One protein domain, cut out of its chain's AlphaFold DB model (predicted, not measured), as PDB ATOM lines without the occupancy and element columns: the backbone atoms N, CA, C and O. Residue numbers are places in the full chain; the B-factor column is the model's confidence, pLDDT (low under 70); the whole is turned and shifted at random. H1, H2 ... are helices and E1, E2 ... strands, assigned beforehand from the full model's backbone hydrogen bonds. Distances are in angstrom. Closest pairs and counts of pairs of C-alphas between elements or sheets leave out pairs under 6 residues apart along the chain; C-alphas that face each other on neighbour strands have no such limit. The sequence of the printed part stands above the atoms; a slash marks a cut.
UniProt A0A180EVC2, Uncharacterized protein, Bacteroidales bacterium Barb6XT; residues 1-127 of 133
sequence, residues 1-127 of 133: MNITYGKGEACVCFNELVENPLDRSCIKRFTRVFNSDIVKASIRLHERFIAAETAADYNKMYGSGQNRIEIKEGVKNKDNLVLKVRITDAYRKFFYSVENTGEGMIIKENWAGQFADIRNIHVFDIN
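This is residues 1 to 127 of the 133 residues of an uncharacterized protein of Bacteroidales bacterium Barb6XT (UniProt A0A180EVC2). A strongly twisted sheet of four strands has H3 running over one face and H1 packing on it over E4; H2 folds back beside H1 at one end of the domain, and H4 packs on the last turns of H3. The printed 127 residues hold, in order, E1, H1, H2, H3, H4, E2, E3 and E4; the mixed sheet runs E1, E4, E3, E2. The class is mixed, helices and strands; the whole is compact, radius of gyration of the C-alphas 14.2 A, spanning 43 by 29 by 27 A.

Find C-alpha 2 at (16.028, 23.420, 8.290), where E1, residues 2 to 5, begins. H1 is residues 9 to 19, H2 24 to 33, H3 39 to 51, 18.8 A long, and H4 55 to 62. E2 is residues 82 to 86, E3 91 to 98, 22.7 A, and E4 120 to 127, 20.8 A, ending at C-alpha 127, (34.828, 32.069, 11.312).

E2, E3 and E4 form a meander, each strand the antiparallel neighbour of the one before: look at N 85 and O 93, 3.0 A, and N 94 and O 125, 2.8 A. E4 bends by 56 degrees at residue 124. E1 is parallel to E4, with N 123 and O 4 at 2.8 A. H3 is over E3, height over the sheet 9.4 A; H1 is over E4, height 8.8 A. H1 and H2, a helical hairpin, touch at C-alphas 13 and 30, their closest, 5.2 A. H3, the hub, touches H4 with residues 48 to 51 alone, closest C-alphas 49 and 58, 6.5 A. H2 and H4 are apart. In H1, H2, H3 and H4 every O i to N i+4 pair is within hydrogen-bond range.

The C-alphas farthest apart, Arg 24 and Glu 109, are 43.3 A from each other. The printed part has no cut. The links H4 to E2 and E3 to E4 are long. Look for pLDDT under 70 at residues 101 to 103.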
ATOM      1  N   MET A   1      13.959  25.468  12.058       93.06
ATOM      2  CA  MET A   1      14.456  25.867  10.733       93.06
ATOM      3  C   MET A   1      15.247  24.698  10.208       93.06
ATOM      4  O   MET A   1      15.888  24.013  11.000       93.06
ATOM      5  N   ASN A   2      15.228  24.476   8.899       93.81
ATOM      6  CA  ASN A   2      16.028  23.420   8.290       93.81
ATOM      7  C   ASN A   2      17.430  23.952   8.005       93.81
ATOM      8  O   ASN A   2      17.592  25.041   7.449       93.81
ATOM      9  N   ILE A   3      18.446  23.195   8.413       95.56
ATOM     10  CA  ILE A   3      19.840  23.624   8.348       95.56
ATOM     11  C   ILE A   3      20.619  22.582   7.566       95.56
ATOM     12  O   ILE A   3      20.641  21.414   7.933       95.56
ATOM     13  N   THR A   4      21.300  23.027   6.520       95.44
ATOM     14  CA  THR A   4      22.329  22.240   5.841       95.44
ATOM     15  C   THR A   4      23.682  22.915   6.021       95.44
ATOM     16  O   THR A   4      23.756  24.119   6.287       95.44
ATOM     17  N   TYR A   5      24.758  22.147   5.881       96.50
ATOM     18  CA  TYR A   5      26.125  22.632   6.042       96.50
ATOM     19  C   TYR A   5      26.935  22.398   4.769       96.50
ATOM     20  O   TYR A   5      26.763  21.401   4.068       96.50
ATOM     21  N   GLY A   6      27.814  23.346   4.464       95.56
ATOM     22  CA  GLY A   6      28.796  23.231   3.396       95.56
ATOM     23  C   GLY A   6      29.861  22.179   3.709       95.56
ATOM     24  O   GLY A   6      29.991  21.698   4.833       95.56
ATOM     25  N   LYS A   7      30.668  21.849   2.700       96.00
ATOM     26  CA  LYS A   7      31.684  20.784   2.774       96.00
ATOM     27  C   LYS A   7      33.044  21.232   3.336       96.00
ATOM     28  O   LYS A   7      33.959  20.421   3.410       96.00
ATOM     29  N   GLY A   8      33.205  22.510   3.684       95.75
ATOM     30  CA  GLY A   8      34.450  23.029   4.259       95.75
ATOM     31  C   GLY A   8      34.687  22.530   5.687       95.75
ATOM     32  O   GLY A   8      33.725  22.289   6.413       95.75
ATOM     33  N   GLU A   9      35.952  22.421   6.104       95.94
ATOM     34  CA  GLU A   9      36.351  21.867   7.413       95.94
ATOM     35  C   GLU A   9      35.596  22.513   8.589       95.94
ATOM     36  O   GLU A   9      35.038  21.807   9.431       95.94
ATOM     37  N   ALA A  10      35.500  23.847   8.598       96.44
ATOM     38  CA  ALA A  10      34.751  24.621   9.588       96.44
ATOM     39  C   ALA A  10      33.279  24.182   9.690       96.44
ATOM     40  O   ALA A  10      32.764  23.978  10.788       96.44
ATOM     41  N   CYS A  11      32.607  23.994   8.554       97.69
ATOM     42  CA  CYS A  11      31.213  23.559   8.502       97.69
ATOM     43  C   CYS A  11      31.051  22.090   8.893       97.69
ATOM     44  O   CYS A  11      30.137  21.770   9.648       97.69
ATOM     45  N   VAL A  12      31.945  21.215   8.421       97.94
ATOM     46  CA  VAL A  12      31.907  19.775   8.706       97.94
ATOM     47  C   VAL A  12      32.065  19.523  10.201       97.94
ATOM     48  O   VAL A  12      31.190  18.912  10.807       97.94
ATOM     49  N   CYS A  13      33.116  20.056  10.835       97.50
ATOM     50  CA  CYS A  13      33.324  19.834  12.267       97.50
ATOM     51  C   CYS A  13      32.256  20.523  13.135       97.50
ATOM     52  O   CYS A  13      31.935  20.024  14.215       97.50
ATOM     53  N   PHE A  14      31.670  21.639  12.676       98.19
ATOM     54  CA  PHE A  14      30.520  22.251  13.343       98.19
ATOM     55  C   PHE A  14      29.290  21.341  13.264       98.19
ATOM     56  O   PHE A  14      28.634  21.154  14.286       98.19
ATOM     57  N   ASN A  15      28.983  20.772  12.092       98.31
ATOM     58  CA  ASN A  15      27.852  19.857  11.925       98.31
ATOM     59  C   ASN A  15      28.007  18.611  12.808       98.31
ATOM     60  O   ASN A  15      27.119  18.297  13.593       98.31
ATOM     61  N   GLU A  16      29.179  17.974  12.764       98.25
ATOM     62  CA  GLU A  16      29.487  16.811  13.602       98.25
ATOM     63  C   GLU A  16      29.309  17.106  15.098       98.25
ATOM     64  O   GLU A  16      28.750  16.284  15.824       98.25
ATOM     65  N   LEU A  17      29.753  18.285  15.563       98.56
ATOM     66  CA  LEU A  17      29.585  18.704  16.955       98.56
ATOM     67  C   LEU A  17      28.108  18.798  17.348       98.56
ATOM     68  O   LEU A  17      27.751  18.367  18.438       98.56
ATOM     69  N   VAL A  18      27.269  19.418  16.518       97.94
ATOM     70  CA  VAL A  18      25.870  19.674  16.894       97.94
ATOM     71  C   VAL A  18      24.975  18.452  16.711       97.94
ATOM     72  O   VAL A  18      24.001  18.321  17.445       97.94
ATOM     73  N   GLU A  19      25.332  17.534  15.810       97.69
ATOM     74  CA  GLU A  19      24.692  16.219  15.692       97.69
ATOM     75  C   GLU A  19      25.107  15.275  16.833       97.69
ATOM     76  O   GLU A  19      24.297  14.479  17.304       97.69
ATOM     77  N   ASN A  20      26.354  15.381  17.315       97.62
ATOM     78  CA  ASN A  20      26.918  14.495  18.338       97.62
ATOM     79  C   ASN A  20      27.579  15.283  19.491       97.62
ATOM     80  O   ASN A  20      28.783  15.142  19.736       97.62
ATOM     81  N   PRO A  21      26.819  16.086  20.263       96.81
ATOM     82  CA  PRO A  21      27.376  17.035  21.238       96.81
ATOM     83  C   PRO A  21      28.077  16.384  22.438       96.81
ATOM     84  O   PRO A  21      28.770  17.068  23.191       96.81
ATOM     85  N   LEU A  22      27.906  15.072  22.628       96.38
ATOM     86  CA  LEU A  22      28.539  14.290  23.693       96.38
ATOM     87  C   LEU A  22      29.740  13.460  23.204       96.38
ATOM     88  O   LEU A  22      30.464  12.899  24.032       96.38
ATOM     89  N   ASP A  23      29.992  13.387  21.891       98.19
ATOM     90  CA  ASP A  23      31.149  12.668  21.357       98.19
ATOM     91  C   ASP A  23      32.433  13.489  21.553       98.19
ATOM     92  O   ASP A  23      32.661  14.539  20.943       98.19
ATOM     93  N   ARG A  24      33.332  12.955  22.387       97.12
ATOM     94  CA  ARG A  24      34.645  13.544  22.676       97.12
ATOM     95  C   ARG A  24      35.501  13.724  21.422       97.12
ATOM     96  O   ARG A  24      36.306  14.655  21.381       97.12
ATOM     97  N   SER A  25      35.352  12.869  20.415       97.88
ATOM     98  CA  SER A  25      36.090  12.964  19.152       97.88
ATOM     99  C   SER A  25      35.614  14.156  18.325       97.88
ATOM    100  O   SER A  25      36.451  14.927  17.847       97.88
ATOM    101  N   CYS A  26      34.295  14.354  18.227       97.94
ATOM    102  CA  CYS A  26      33.682  15.518  17.580       97.94
ATOM    103  C   CYS A  26      34.093  16.820  18.280       97.94
ATOM    104  O   CYS A  26      34.597  17.738  17.631       97.94
ATOM    105  N   ILE A  27      34.005  16.863  19.617       98.06
ATOM    106  CA  ILE A  27      34.464  18.011  20.416       98.06
ATOM    107  C   ILE A  27      35.944  18.295  20.134       98.06
ATOM    108  O   ILE A  27      36.309  19.425  19.818       98.06
ATOM    109  N   LYS A  28      36.812  17.276  20.181       97.69
ATOM    110  CA  LYS A  28      38.251  17.448  19.940       97.69
ATOM    111  C   LYS A  28      38.541  18.007  18.545       97.69
ATOM    112  O   LYS A  28      39.350  18.927  18.437       97.69
ATOM    113  N   ARG A  29      37.895  17.495  17.490       97.50
ATOM    114  CA  ARG A  29      38.046  18.027  16.122       97.50
ATOM    115  C   ARG A  29      37.598  19.481  16.038       97.50
ATOM    116  O   ARG A  29      38.375  20.322  15.601       97.50
ATOM    117  N   PHE A  30      36.415  19.790  16.559       98.12
ATOM    118  CA  PHE A  30      35.895  21.152  16.599       98.12
ATOM    119  C   PHE A  30      36.851  22.124  17.316       98.12
ATOM    120  O   PHE A  30      37.162  23.198  16.801       98.12
ATOM    121  N   THR A  31      37.377  21.739  18.484       97.12
ATOM    122  CA  THR A  31      38.289  22.600  19.261       97.12
ATOM    123  C   THR A  31      39.627  22.875  18.575       97.12
ATOM    124  O   THR A  31      40.242  23.887  18.888       97.12
ATOM    125  N   ARG A  32      40.068  22.021  17.639       96.31
ATOM    126  CA  ARG A  32      41.278  22.267  16.833       96.31
ATOM    127  C   ARG A  32      41.068  23.354  15.784       96.31
ATOM    128  O   ARG A  32      42.010  24.070  15.479       96.31
ATOM    129  N   VAL A  33      39.854  23.454  15.243       96.00
ATOM    130  CA  VAL A  33      39.505  24.423  14.194       96.00
ATOM    131  C   VAL A  33      39.143  25.780  14.794       96.00
ATOM    132  O   VAL A  33      39.548  26.815  14.273       96.00
ATOM    133  N   PHE A  34      38.388  25.788  15.897       93.81
ATOM    134  CA  PHE A  34      37.869  27.024  16.482       93.81
ATOM    135  C   PHE A  34      38.561  27.412  17.779       93.81
ATOM    136  O   PHE A  34      39.303  28.387  17.763       93.81
ATOM    137  N   ASN A  35      38.210  26.722  18.871       92.69
ATOM    138  CA  ASN A  35      38.712  26.762  20.253       92.69
ATOM    139  C   ASN A  35      37.648  26.095  21.159       92.69
ATOM    140  O   ASN A  35      36.540  25.782  20.713       92.69
ATOM    141  N   SER A  36      37.961  25.840  22.432       94.50
ATOM    142  CA  SER A  36      37.025  25.206  23.382       94.50
ATOM    143  C   SER A  36      35.952  26.144  23.947       94.50
ATOM    144  O   SER A  36      34.888  25.682  24.360       94.50
ATOM    145  N   ASP A  37      36.197  27.451  23.941       93.94
ATOM    146  CA  ASP A  37      35.332  28.489  24.514       93.94
ATOM    147  C   ASP A  37      33.983  28.634  23.787       93.94
ATOM    148  O   ASP A  37      32.957  28.920  24.408       93.94
ATOM    149  N   ILE A  38      33.955  28.379  22.479       95.75
ATOM    150  CA  ILE A  38      32.758  28.510  21.640       95.75
ATOM    151  C   ILE A  38      31.875  27.243  21.634       95.75
ATOM    152  O   ILE A  38      30.709  27.319  21.253       95.75
ATOM    153  N   VAL A  39      32.355  26.089  22.118       97.44
ATOM    154  CA  VAL A  39      31.653  24.784  22.016       97.44
ATOM    155  C   VAL A  39      30.211  24.848  22.533       97.44
ATOM    156  O   VAL A  39      29.266  24.553  21.800       97.44
ATOM    157  N   LYS A  40      30.017  25.289  23.785       97.50
ATOM    158  CA  LYS A  40      28.678  25.379  24.397       97.50
ATOM    159  C   LYS A  40      27.778  26.381  23.674       97.50
ATOM    160  O   LYS A  40      26.568  26.183  23.595       97.50
ATOM    161  N   ALA A  41      28.354  27.475  23.175       96.38
ATOM    162  CA  ALA A  41      27.607  28.494  22.448       96.38
ATOM    163  C   ALA A  41      27.150  27.985  21.072       96.38
ATOM    164  O   ALA A  41      26.018  28.262  20.683       96.38
ATOM    165  N   SER A  42      27.982  27.203  20.380       97.56
ATOM    166  CA  SER A  42      27.666  26.579  19.091       97.56
ATOM    167  C   SER A  42      26.501  25.596  19.186       97.56
ATOM    168  O   SER A  42      25.563  25.704  18.398       97.56
ATOM    169  N   ILE A  43      26.529  24.697  20.178       98.19
ATOM    170  CA  ILE A  43      25.453  23.721  20.420       98.19
ATOM    171  C   ILE A  43      24.141  24.455  20.712       98.19
ATOM    172  O   ILE A  43      23.158  24.285  19.993       98.19
ATOM    173  N   ARG A  44      24.160  25.379  21.681       96.81
ATOM    174  CA  ARG A  44      22.979  26.167  22.059       96.81
ATOM    175  C   ARG A  44      22.408  26.974  20.892       96.81
ATOM    176  O   ARG A  44      21.197  27.124  20.772       96.81
ATOM    177  N   LEU A  45      23.264  27.553  20.049       96.56
ATOM    178  CA  LEU A  45      22.811  28.298  18.876       96.56
ATOM    179  C   LEU A  45      22.096  27.377  17.881       96.56
ATOM    180  O   LEU A  45      21.061  27.762  17.343       96.56
ATOM    181  N   HIS A  46      22.630  26.179  17.643       97.56
ATOM    182  CA  HIS A  46      22.004  25.207  16.752       97.56
ATOM    183  C   HIS A  46      20.640  24.745  17.277       97.56
ATOM    184  O   HIS A  46      19.666  24.815  16.532       97.56
ATOM    185  N   GLU A  47      20.547  24.392  18.562       97.31
ATOM    186  CA  GLU A  47      19.283  24.037  19.227       97.31
ATOM    187  C   GLU A  47      18.214  25.128  19.051       97.31
ATOM    188  O   GLU A  47      17.060  24.852  18.728       97.31
ATOM    189  N   ARG A  48      18.604  26.399  19.187       96.62
ATOM    190  CA  ARG A  48      17.694  27.535  18.978       96.62
ATOM    191  C   ARG A  48      17.237  27.682  17.528       96.62
ATOM    192  O   ARG A  48      16.095  28.064  17.292       96.62
ATOM    193  N   PHE A  49      18.108  27.407  16.557       96.62
ATOM    194  CA  PHE A  49      17.743  27.459  15.139       96.62
ATOM    195  C   PHE A  49      16.736  26.359  14.783       96.62
ATOM    196  O   PHE A  49      15.778  26.615  14.052       96.62
ATOM    197  N   ILE A  50      16.930  25.138  15.289       96.88
ATOM    198  CA  ILE A  50      16.003  24.034  15.006       96.88
ATOM    199  C   ILE A  50      14.655  24.224  15.717       96.88
ATOM    200  O   ILE A  50      13.633  23.862  15.145       96.88
ATOM    201  N   ALA A  51      14.636  24.873  16.890       96.69
ATOM    202  CA  ALA A  51      13.416  25.151  17.655       96.69
ATOM    203  C   ALA A  51      12.500  26.230  17.042       96.69
ATOM    204  O   ALA A  51      11.321  26.291  17.376       96.69
ATOM    205  N   ALA A  52      13.019  27.101  16.173       96.81
ATOM    206  CA  ALA A  52      12.240  28.152  15.516       96.81
ATOM    207  C   ALA A  52      11.749  27.704  14.140       96.81
ATOM    208  O   ALA A  52      12.538  27.136  13.405       96.81
ATOM    209  N   GLU A  53      10.515  27.984  13.720       95.50
ATOM    210  CA  GLU A  53      10.074  27.633  12.356       95.50
ATOM    211  C   GLU A  53      10.777  28.504  11.300       95.50
ATOM    212  O   GLU A  53      11.365  27.987  10.345       95.50
ATOM    213  N   THR A  54      10.778  29.820  11.525       96.69
ATOM    214  CA  THR A  54      11.338  30.830  10.618       96.69
ATOM    215  C   THR A  54      12.452  31.647  11.283       96.69
ATOM    216  O   THR A  54      12.590  31.679  12.510       96.69
ATOM    217  N   ALA A  55      13.231  32.386  10.487       96.81
ATOM    218  CA  ALA A  55      14.204  33.339  11.025       96.81
ATOM    219  C   ALA A  55      13.532  34.490  11.802       96.81
ATOM    220  O   ALA A  55      14.136  35.037  12.730       96.81
ATOM    221  N   ALA A  56      12.289  34.852  11.459       97.00
ATOM    222  CA  ALA A  56      11.508  35.818  12.231       97.00
ATOM    223  C   ALA A  56      11.164  35.275  13.626       97.00
ATOM    224  O   ALA A  56      11.386  35.977  14.615       97.00
ATOM    225  N   ASP A  57      10.712  34.021  13.723       97.69
ATOM    226  CA  ASP A  57      10.419  33.373  15.009       97.69
ATOM    227  C   ASP A  57      11.678  33.239  15.857       97.69
ATOM    228  O   ASP A  57      11.676  33.574  17.043       97.69
ATOM    229  N   TYR A  58      12.787  32.835  15.232       97.75
ATOM    230  CA  TYR A  58      14.086  32.792  15.891       97.75
ATOM    231  C   TYR A  58      14.446  34.165  16.474       97.75
ATOM    232  O   TYR A  58      14.788  34.275  17.653       97.75
ATOM    233  N   ASN A  59      14.346  35.232  15.673       97.50
ATOM    234  CA  ASN A  59      14.692  36.581  16.116       97.50
ATOM    235  C   ASN A  59      13.760  37.087  17.224       97.50
ATOM    236  O   ASN A  59      14.222  37.782  18.128       97.50
ATOM    237  N   LYS A  60      12.479  36.715  17.190       96.50
ATOM    238  CA  LYS A  60      11.510  37.031  18.243       96.50
ATOM    239  C   LYS A  60      11.855  36.337  19.564       96.50
ATOM    240  O   LYS A  60      11.775  36.969  20.611       96.50
ATOM    241  N   MET A  61      12.251  35.065  19.518       95.31
ATOM    242  CA  MET A  61      12.545  34.268  20.717       95.31
ATOM    243  C   MET A  61      13.946  34.517  21.290       95.31
ATOM    244  O   MET A  61      14.126  34.527  22.506       95.31
ATOM    245  N   TYR A  62      14.950  34.702  20.428       94.25
ATOM    246  CA  TYR A  62      16.369  34.664  20.807       94.25
ATOM    247  C   TYR A  62      17.192  35.860  20.304       94.25
ATOM    248  O   TYR A  62      18.370  35.988  20.647       94.25
ATOM    249  N   GLY A  63      16.599  36.746  19.497       88.75
ATOM    250  CA  GLY A  63      17.277  37.862  18.828       88.75
ATOM    251  C   GLY A  63      17.283  39.188  19.594       88.75
ATOM    252  O   GLY A  63      17.612  40.215  19.002       88.75
ATOM    253  N   SER A  64      16.919  39.196  20.883       82.62
ATOM    254  CA  SER A  64      16.985  40.385  21.752       82.62
ATOM    255  C   SER A  64      18.409  40.741  22.204       82.62
ATOM    256  O   SER A  64      18.630  41.822  22.741       82.62
ATOM    257  N   GLY A  65      19.381  39.851  21.974       79.00
ATOM    258  CA  GLY A  65      20.792  40.057  22.300       79.00
ATOM    259  C   GLY A  65      21.719  39.902  21.094       79.00
ATOM    260  O   GLY A  65      21.343  40.106  19.945       79.00
ATOM    261  N   GLN A  66      22.955  39.478  21.357       81.06
ATOM    262  CA  GLN A  66      24.009  39.359  20.342       81.06
ATOM    263  C   GLN A  66      23.751  38.263  19.288       81.06
ATOM    264  O   GLN A  66      24.388  38.261  18.240       81.06
ATOM    265  N   ASN A  67      22.821  37.333  19.532       90.06
ATOM    266  CA  ASN A  67      22.535  36.208  18.636       90.06
ATOM    267  C   ASN A  67      21.400  36.497  17.635       90.06
ATOM    268  O   ASN A  67      20.748  35.551  17.206       90.06
ATOM    269  N   ARG A  68      21.139  37.754  17.257       95.94
ATOM    270  CA  ARG A  68      20.150  38.091  16.219       95.94
ATOM    271  C   ARG A  68      20.638  37.663  14.829       95.94
ATOM    272  O   ARG A  68      21.803  37.865  14.493       95.94
ATOM    273  N   ILE A  69      19.750  37.082  14.025       97.31
ATOM    274  CA  ILE A  69      19.977  36.858  12.593       97.31
ATOM    275  C   ILE A  69      19.839  38.196  11.872       97.31
ATOM    276  O   ILE A  69      18.807  38.865  11.965       97.31
ATOM    277  N   GLU A  70      20.879  38.554  11.132       95.56
ATOM    278  CA  GLU A  70      21.003  39.810  10.401       95.56
ATOM    279  C   GLU A  70      21.399  39.537   8.951       95.56
ATOM    280  O   GLU A  70      22.033  38.527   8.643       95.56
ATOM    281  N   ILE A  71      21.094  40.474   8.059       94.88
ATOM    282  CA  ILE A  71      21.660  40.473   6.708       94.88
ATOM    283  C   ILE A  71      23.130  40.888   6.815       94.88
ATOM    284  O   ILE A  71      23.483  41.814   7.551       94.88
ATOM    285  N   LYS A  72      24.014  40.216   6.080       93.88
ATOM    286  CA  LYS A  72      25.406  40.651   5.961       93.88
ATOM    287  C   LYS A  72      25.468  41.906   5.086       93.88
ATOM    288  O   LYS A  72      25.046  41.907   3.930       93.88
ATOM    289  N   GLU A  73      26.017  42.977   5.643       88.62
ATOM    290  CA  GLU A  73      26.281  44.218   4.913       88.62
ATOM    291  C   GLU A  73      27.350  44.022   3.826       88.62
ATOM    292  O   GLU A  73      28.146  43.082   3.872       88.62
ATOM    293  N   GLY A  74      27.358  44.915   2.833       85.50
ATOM    294  CA  GLY A  74      28.335  44.894   1.737       85.50
ATOM    295  C   GLY A  74      28.078  43.850   0.643       85.50
ATOM    296  O   GLY A  74      28.865  43.749  -0.292       85.50
ATOM    297  N   VAL A  75      26.983  43.090   0.726       84.06
ATOM    298  CA  VAL A  75      26.543  42.154  -0.326       84.06
ATOM    299  C   VAL A  75      25.838  42.924  -1.447       84.06
ATOM    300  O   VAL A  75      24.927  43.714  -1.159       84.06
ATOM    301  N   LYS A  76      26.232  42.707  -2.710       87.12
ATOM    302  CA  LYS A  76      25.625  43.388  -3.868       87.12
ATOM    303  C   LYS A  76      24.206  42.870  -4.106       87.12
ATOM    304  O   LYS A  76      23.883  41.745  -3.746       87.12
ATOM    305  N   ASN A  77      23.353  43.676  -4.738       84.12
ATOM    306  CA  ASN A  77      21.948  43.303  -4.961       84.12
ATOM    307  C   ASN A  77      21.795  42.015  -5.793       84.12
ATOM    308  O   ASN A  77      20.891  41.237  -5.534       84.12
ATOM    309  N   LYS A  78      22.724  41.728  -6.708       89.56
ATOM    310  CA  LYS A  78      22.681  40.532  -7.567       89.56
ATOM    311  C   LYS A  78      23.354  39.294  -6.972       89.56
ATOM    312  O   LYS A  78      23.395  38.258  -7.625       89.56
ATOM    313  N   ASP A  79      23.884  39.401  -5.758       91.38
ATOM    314  CA  ASP A  79      24.511  38.277  -5.071       91.38
ATOM    315  C   ASP A  79      23.469  37.509  -4.241       91.38
ATOM    316  O   ASP A  79      22.388  38.015  -3.914       91.38
ATOM    317  N   ASN A  80      23.822  36.284  -3.847       93.81
ATOM    318  CA  ASN A  80      23.031  35.498  -2.902       93.81
ATOM    319  C   ASN A  80      22.800  36.283  -1.601       93.81
ATOM    320  O   ASN A  80      23.708  36.933  -1.075       93.81
ATOM    321  N   LEU A  81      21.598  36.174  -1.038       94.50
ATOM    322  CA  LEU A  81      21.257  36.727   0.264       94.50
ATOM    323  C   LEU A  81      22.097  36.040   1.343       94.50
ATOM    324  O   LEU A  81      21.828  34.904   1.740       94.50
ATOM    325  N   VAL A  82      23.111  36.751   1.835       96.00
ATOM    326  CA  VAL A  82      23.931  36.289   2.955       96.00
ATOM    327  C   VAL A  82      23.352  36.805   4.259       96.00
ATOM    328  O   VAL A  82      23.213  38.011   4.473       96.00
ATOM    329  N   LEU A  83      23.098  35.872   5.161       96.81
ATOM    330  CA  LEU A  83      22.709  36.107   6.536       96.81
ATOM    331  C   LEU A  83      23.882  35.785   7.465       96.81
ATOM    332  O   LEU A  83      24.776  34.994   7.143       96.81
ATOM    333  N   LYS A  84      23.887  36.417   8.635       96.56
ATOM    334  CA  LYS A  84      24.878  36.200   9.685       96.56
ATOM    335  C   LYS A  84      24.211  36.150  11.052       96.56
ATOM    336  O   LYS A  84      23.191  36.792  11.284       96.56
ATOM    337  N   VAL A  85      24.841  35.432  11.971       96.69
ATOM    338  CA  VAL A  85      24.528  35.473  13.403       96.69
ATOM    339  C   VAL A  85      25.827  35.392  14.197       96.69
ATOM    340  O   VAL A  85      26.771  34.706  13.790       96.69
ATOM    341  N   ARG A  86      25.907  36.079  15.339       95.44
ATOM    342  CA  ARG A  86      27.035  35.898  16.268       95.44
ATOM    343  C   ARG A  86      26.831  34.612  17.055       95.44
ATOM    344  O   ARG A  86      25.727  34.354  17.527       95.44
ATOM    345  N   ILE A  87      27.893  33.835  17.226       94.88
ATOM    346  CA  ILE A  87      27.919  32.699  18.158       94.88
ATOM    347  C   ILE A  87      28.418  33.205  19.516       94.88
ATOM    348  O   ILE A  87      27.784  32.991  20.548       94.88
ATOM    349  N   THR A  88      29.521  33.954  19.476       93.06
ATOM    350  CA  THR A  88      30.108  34.734  20.574       93.06
ATOM    351  C   THR A  88      30.559  36.091  20.025       93.06
ATOM    352  O   THR A  88      30.439  36.349  18.824       93.06
ATOM    353  N   ASP A  89      31.138  36.953  20.862       90.06
ATOM    354  CA  ASP A  89      31.682  38.240  20.406       90.06
ATOM    355  C   ASP A  89      32.818  38.089  19.387       90.06
ATOM    356  O   ASP A  89      33.026  38.978  18.555       90.06
ATOM    357  N   ALA A  90      33.516  36.947  19.399       91.62
ATOM    358  CA  ALA A  90      34.617  36.639  18.491       91.62
ATOM    359  C   ALA A  90      34.171  35.871  17.240       91.62
ATOM    360  O   ALA A  90      34.733  36.095  16.177       91.62
ATOM    361  N   TYR A  91      33.138  35.027  17.303       94.81
ATOM    362  CA  TYR A  91      32.791  34.131  16.191       94.81
ATOM    363  C   TYR A  91      31.426  34.436  15.578       94.81
ATOM    364  O   TYR A  91      30.457  34.720  16.285       94.81
ATOM    365  N   ARG A  92      31.331  34.339  14.250       95.69
ATOM    366  CA  ARG A  92      30.060  34.423  13.517       95.69
ATOM    367  C   ARG A  92      29.853  33.197  12.641       95.69
ATOM    368  O   ARG A  92      30.805  32.606  12.140       95.69
ATOM    369  N   LYS A  93      28.582  32.865  12.449       96.25
ATOM    370  CA  LYS A  93      28.091  31.865  11.502       96.25
ATOM    371  C   LYS A  93      27.435  32.595  10.335       96.25
ATOM    372  O   LYS A  93      26.631  33.501  10.565       96.25
ATOM    373  N   PHE A  94      27.774  32.201   9.114       97.00
ATOM    374  CA  PHE A  94      27.269  32.779   7.874       97.00
ATOM    375  C   PHE A  94      26.514  31.727   7.072       97.00
ATOM    376  O   PHE A  94      26.913  30.561   7.004       97.00
ATOM    377  N   PHE A  95      25.394  32.132   6.487       96.44
ATOM    378  CA  PHE A  95      24.515  31.215   5.779       96.44
ATOM    379  C   PHE A  95      23.739  31.916   4.671       96.44
ATOM    380  O   PHE A  95      23.472  33.114   4.745       96.44
ATOM    381  N   TYR A  96      23.385  31.153   3.646       95.62
ATOM    382  CA  TYR A  96      22.432  31.564   2.623       95.62
ATOM    383  C   TYR A  96      21.022  31.169   3.039       95.62
ATOM    384  O   TYR A  96      20.841  30.150   3.711       95.62
ATOM    385  N   SER A  97      20.030  31.942   2.603       93.44
ATOM    386  CA  SER A  97      18.653  31.450   2.555       93.44
ATOM    387  C   SER A  97      18.474  30.570   1.318       93.44
ATOM    388  O   SER A  97      18.986  30.902   0.248       93.44
ATOM    389  N   VAL A  98      17.754  29.464   1.468       92.88
ATOM    390  CA  VAL A  98      17.472  28.490   0.401       92.88
ATOM    391  C   VAL A  98      15.970  28.472   0.135       92.88
ATOM    392  O   VAL A  98      15.181  28.703   1.055       92.88
ATOM    393  N   GLU A  99      15.571  28.215  -1.108       85.81
ATOM    394  CA  GLU A  99      14.158  28.095  -1.475       85.81
ATOM    395  C   GLU A  99      13.458  26.925  -0.753       85.81
ATOM    396  O   GLU A  99      14.085  26.010  -0.210       85.81
ATOM    397  N   ASN A 100      12.120  26.954  -0.719       72.69
ATOM    398  CA  ASN A 100      11.307  25.943  -0.029       72.69
ATOM    399  C   ASN A 100      11.464  24.530  -0.616       72.69
ATOM    400  O   ASN A 100      11.280  23.556   0.108       72.69
ATOM    401  N   THR A 101      11.833  24.421  -1.894       66.12
ATOM    402  CA  THR A 101      12.122  23.158  -2.593       66.12
ATOM    403  C   THR A 101      13.505  22.590  -2.260       66.12
ATOM    404  O   THR A 101      13.827  21.491  -2.696       66.12
ATOM    405  N   GLY A 102      14.331  23.307  -1.485       56.62
ATOM    406  CA  GLY A 102      15.705  22.900  -1.173       56.62
ATOM    407  C   GLY A 102      16.686  23.077  -2.338       56.62
ATOM    408  O   GLY A 102      17.876  22.801  -2.181       56.62
ATOM    409  N   GLU A 103      16.211  23.570  -3.481       61.50
ATOM    410  CA  GLU A 103      16.997  23.816  -4.684       61.50
ATOM    411  C   GLU A 103      17.164  25.329  -4.866       61.50
ATOM    412  O   GLU A 103      16.189  26.053  -5.000       61.50
ATOM    413  N   GLY A 104      18.404  25.824  -4.852       81.56
ATOM    414  CA  GLY A 104      18.705  27.229  -5.155       81.56
ATOM    415  C   GLY A 104      18.805  28.165  -3.944       81.56
ATOM    416  O   GLY A 104      18.069  28.077  -2.962       81.56
ATOM    417  N   MET A 105      19.779  29.078  -4.008       90.50
ATOM    418  CA  MET A 105      19.969  30.144  -3.022       90.50
ATOM    419  C   MET A 105      19.114  31.353  -3.397       90.50
ATOM    420  O   MET A 105      19.053  31.734  -4.564       90.50
ATOM    421  N   ILE A 106      18.510  32.004  -2.404       90.56
ATOM    422  CA  ILE A 106      17.741  33.234  -2.626       90.56
ATOM    423  C   ILE A 106      18.697  34.370  -3.014       90.56
ATOM    424  O   ILE A 106      19.674  34.626  -2.309       90.56
ATOM    425  N   ILE A 107      18.389  35.087  -4.097       91.81
ATOM    426  CA  ILE A 107      19.116  36.288  -4.539       91.81
ATOM    427  C   ILE A 107      18.597  37.525  -3.804       91.81
ATOM    428  O   ILE A 107      17.389  37.693  -3.634       91.81
ATOM    429  N   LYS A 108      19.503  38.416  -3.385       89.31
ATOM    430  CA  LYS A 108      19.169  39.592  -2.567       89.31
ATOM    431  C   LYS A 108      18.179  40.547  -3.250       89.31
ATOM    432  O   LYS A 108      17.267  41.020  -2.586       89.31
ATOM    433  N   GLU A 109      18.339  40.816  -4.545       90.19
ATOM    434  CA  GLU A 109      17.442  41.672  -5.346       90.19
ATOM    435  C   GLU A 109      16.007  41.136  -5.385       90.19
ATOM    436  O   GLU A 109      15.062  41.920  -5.382       90.19
ATOM    437  N   ASN A 110      15.844  39.813  -5.341       88.56
ATOM    438  CA  ASN A 110      14.541  39.153  -5.399       88.56
ATOM    439  C   ASN A 110      13.908  38.963  -4.012       88.56
ATOM    440  O   ASN A 110      12.785  38.471  -3.907       88.56
ATOM    441  N   TRP A 111      14.617  39.301  -2.932       91.06
ATOM    442  CA  TRP A 111      14.132  39.080  -1.578       91.06
ATOM    443  C   TRP A 111      13.284  40.257  -1.083       91.06
ATOM    444  O   TRP A 111      13.744  41.393  -1.013       91.06
ATOM    445  N   ALA A 112      12.058  39.968  -0.642       89.62
ATOM    446  CA  ALA A 112      11.081  40.965  -0.192       89.62
ATOM    447  C   ALA A 112      11.371  41.586   1.195       89.62
ATOM    448  O   ALA A 112      10.536  42.305   1.745       89.62
ATOM    449  N   GLY A 113      12.523  41.288   1.804       89.69
ATOM    450  CA  GLY A 113      12.894  41.813   3.123       89.69
ATOM    451  C   GLY A 113      12.247  41.097   4.315       89.69
ATOM    452  O   GLY A 113      12.408  41.536   5.454       89.69
ATOM    453  N   GLN A 114      11.519  40.003   4.079       93.19
ATOM    454  CA  GLN A 114      10.747  39.308   5.106       93.19
ATOM    455  C   GLN A 114      11.531  38.131   5.694       93.19
ATOM    456  O   GLN A 114      11.795  37.129   5.032       93.19
ATOM    457  N   PHE A 115      11.883  38.224   6.979       94.75
ATOM    458  CA  PHE A 115      12.524  37.116   7.700       94.75
ATOM    459  C   PHE A 115      11.578  35.933   7.959       94.75
ATOM    460  O   PHE A 115      12.053  34.828   8.217       94.75
ATOM    461  N   ALA A 116      10.261  36.148   7.885       95.25
ATOM    462  CA  ALA A 116       9.259  35.090   8.027       95.25
ATOM    463  C   ALA A 116       9.323  34.063   6.878       95.25
ATOM    464  O   ALA A 116       8.916  32.920   7.054       95.25
ATOM    465  N   ASP A 117       9.910  34.433   5.736       91.69
ATOM    466  CA  ASP A 117      10.060  33.535   4.586       91.69
ATOM    467  C   ASP A 117      11.312  32.646   4.679       91.69
ATOM    468  O   ASP A 117      11.474  31.698   3.913       91.69
ATOM    469  N   ILE A 118      12.206  32.915   5.635       94.19
ATOM    470  CA  ILE A 118      13.480  32.203   5.775       94.19
ATOM    471  C   ILE A 118      13.278  30.995   6.694       94.19
ATOM    472  O   ILE A 118      13.372  31.104   7.918       94.19
ATOM    473  N   ARG A 119      13.015  29.833   6.090       94.62
ATOM    474  CA  ARG A 119      12.843  28.540   6.787       94.62
ATOM    475  C   ARG A 119      14.027  27.594   6.610       94.62
ATOM    476  O   ARG A 119      14.366  26.851   7.532       94.62
ATOM    477  N   ASN A 120      14.657  27.643   5.437       94.81
ATOM    478  CA  ASN A 120      15.764  26.779   5.046       94.81
ATOM    479  C   ASN A 120      17.034  27.607   4.914       94.81
ATOM    480  O   ASN A 120      17.056  28.619   4.209       94.81
ATOM    481  N   ILE A 121      18.102  27.171   5.573       95.62
ATOM    482  CA  ILE A 121      19.397  27.835   5.487       95.62
ATOM    483  C   ILE A 121      20.505  26.859   5.111       95.62
ATOM    484  O   ILE A 121      20.519  25.696   5.524       95.62
ATOM    485  N   HIS A 122      21.476  27.372   4.362       96.12
ATOM    486  CA  HIS A 122      22.709  26.669   4.043       96.12
ATOM    487  C   HIS A 122      23.899  27.393   4.661       96.12
ATOM    488  O   HIS A 122      24.258  28.497   4.250       96.12
ATOM    489  N   VAL A 123      24.509  26.772   5.664       97.25
ATOM    490  CA  VAL A 123      25.674  27.297   6.375       97.25
ATOM    491  C   VAL A 123      26.914  27.042   5.543       97.25
ATOM    492  O   VAL A 123      27.347  25.902   5.410       97.25
ATOM    493  N   PHE A 124      27.503  28.100   5.005       95.88
ATOM    494  CA  PHE A 124      28.685  27.978   4.154       95.88
ATOM    495  C   PHE A 124      29.982  28.342   4.877       95.88
ATOM    496  O   PHE A 124      31.043  27.948   4.403       95.88
ATOM    497  N   ASP A 125      29.911  29.068   5.998       96.06
ATOM    498  CA  ASP A 125      31.106  29.449   6.749       96.06
ATOM    499  C   ASP A 125      30.816  29.717   8.235       96.06
ATOM    500  O   ASP A 125      29.757  30.232   8.615       96.06
ATOM    501  N   ILE A 126      31.795  29.399   9.077       96.38
ATOM    502  CA  ILE A 126      31.883  29.810  10.475       96.38
ATOM    503  C   ILE A 126      33.312  30.286  10.681       96.38
ATOM    504  O   ILE A 126      34.251  29.531  10.454       96.38
ATOM    505  N   ASN A 127      33.490  31.521  11.141       93.44
ATOM    506  CA  ASN A 127      34.828  32.069  11.312       93.44
ATOM    507  C   ASN A 127      34.930  33.017  12.506       93.44
ATOM    508  O   ASN A 127      33.934  33.484  13.080       93.44
TER     509      ASN A 127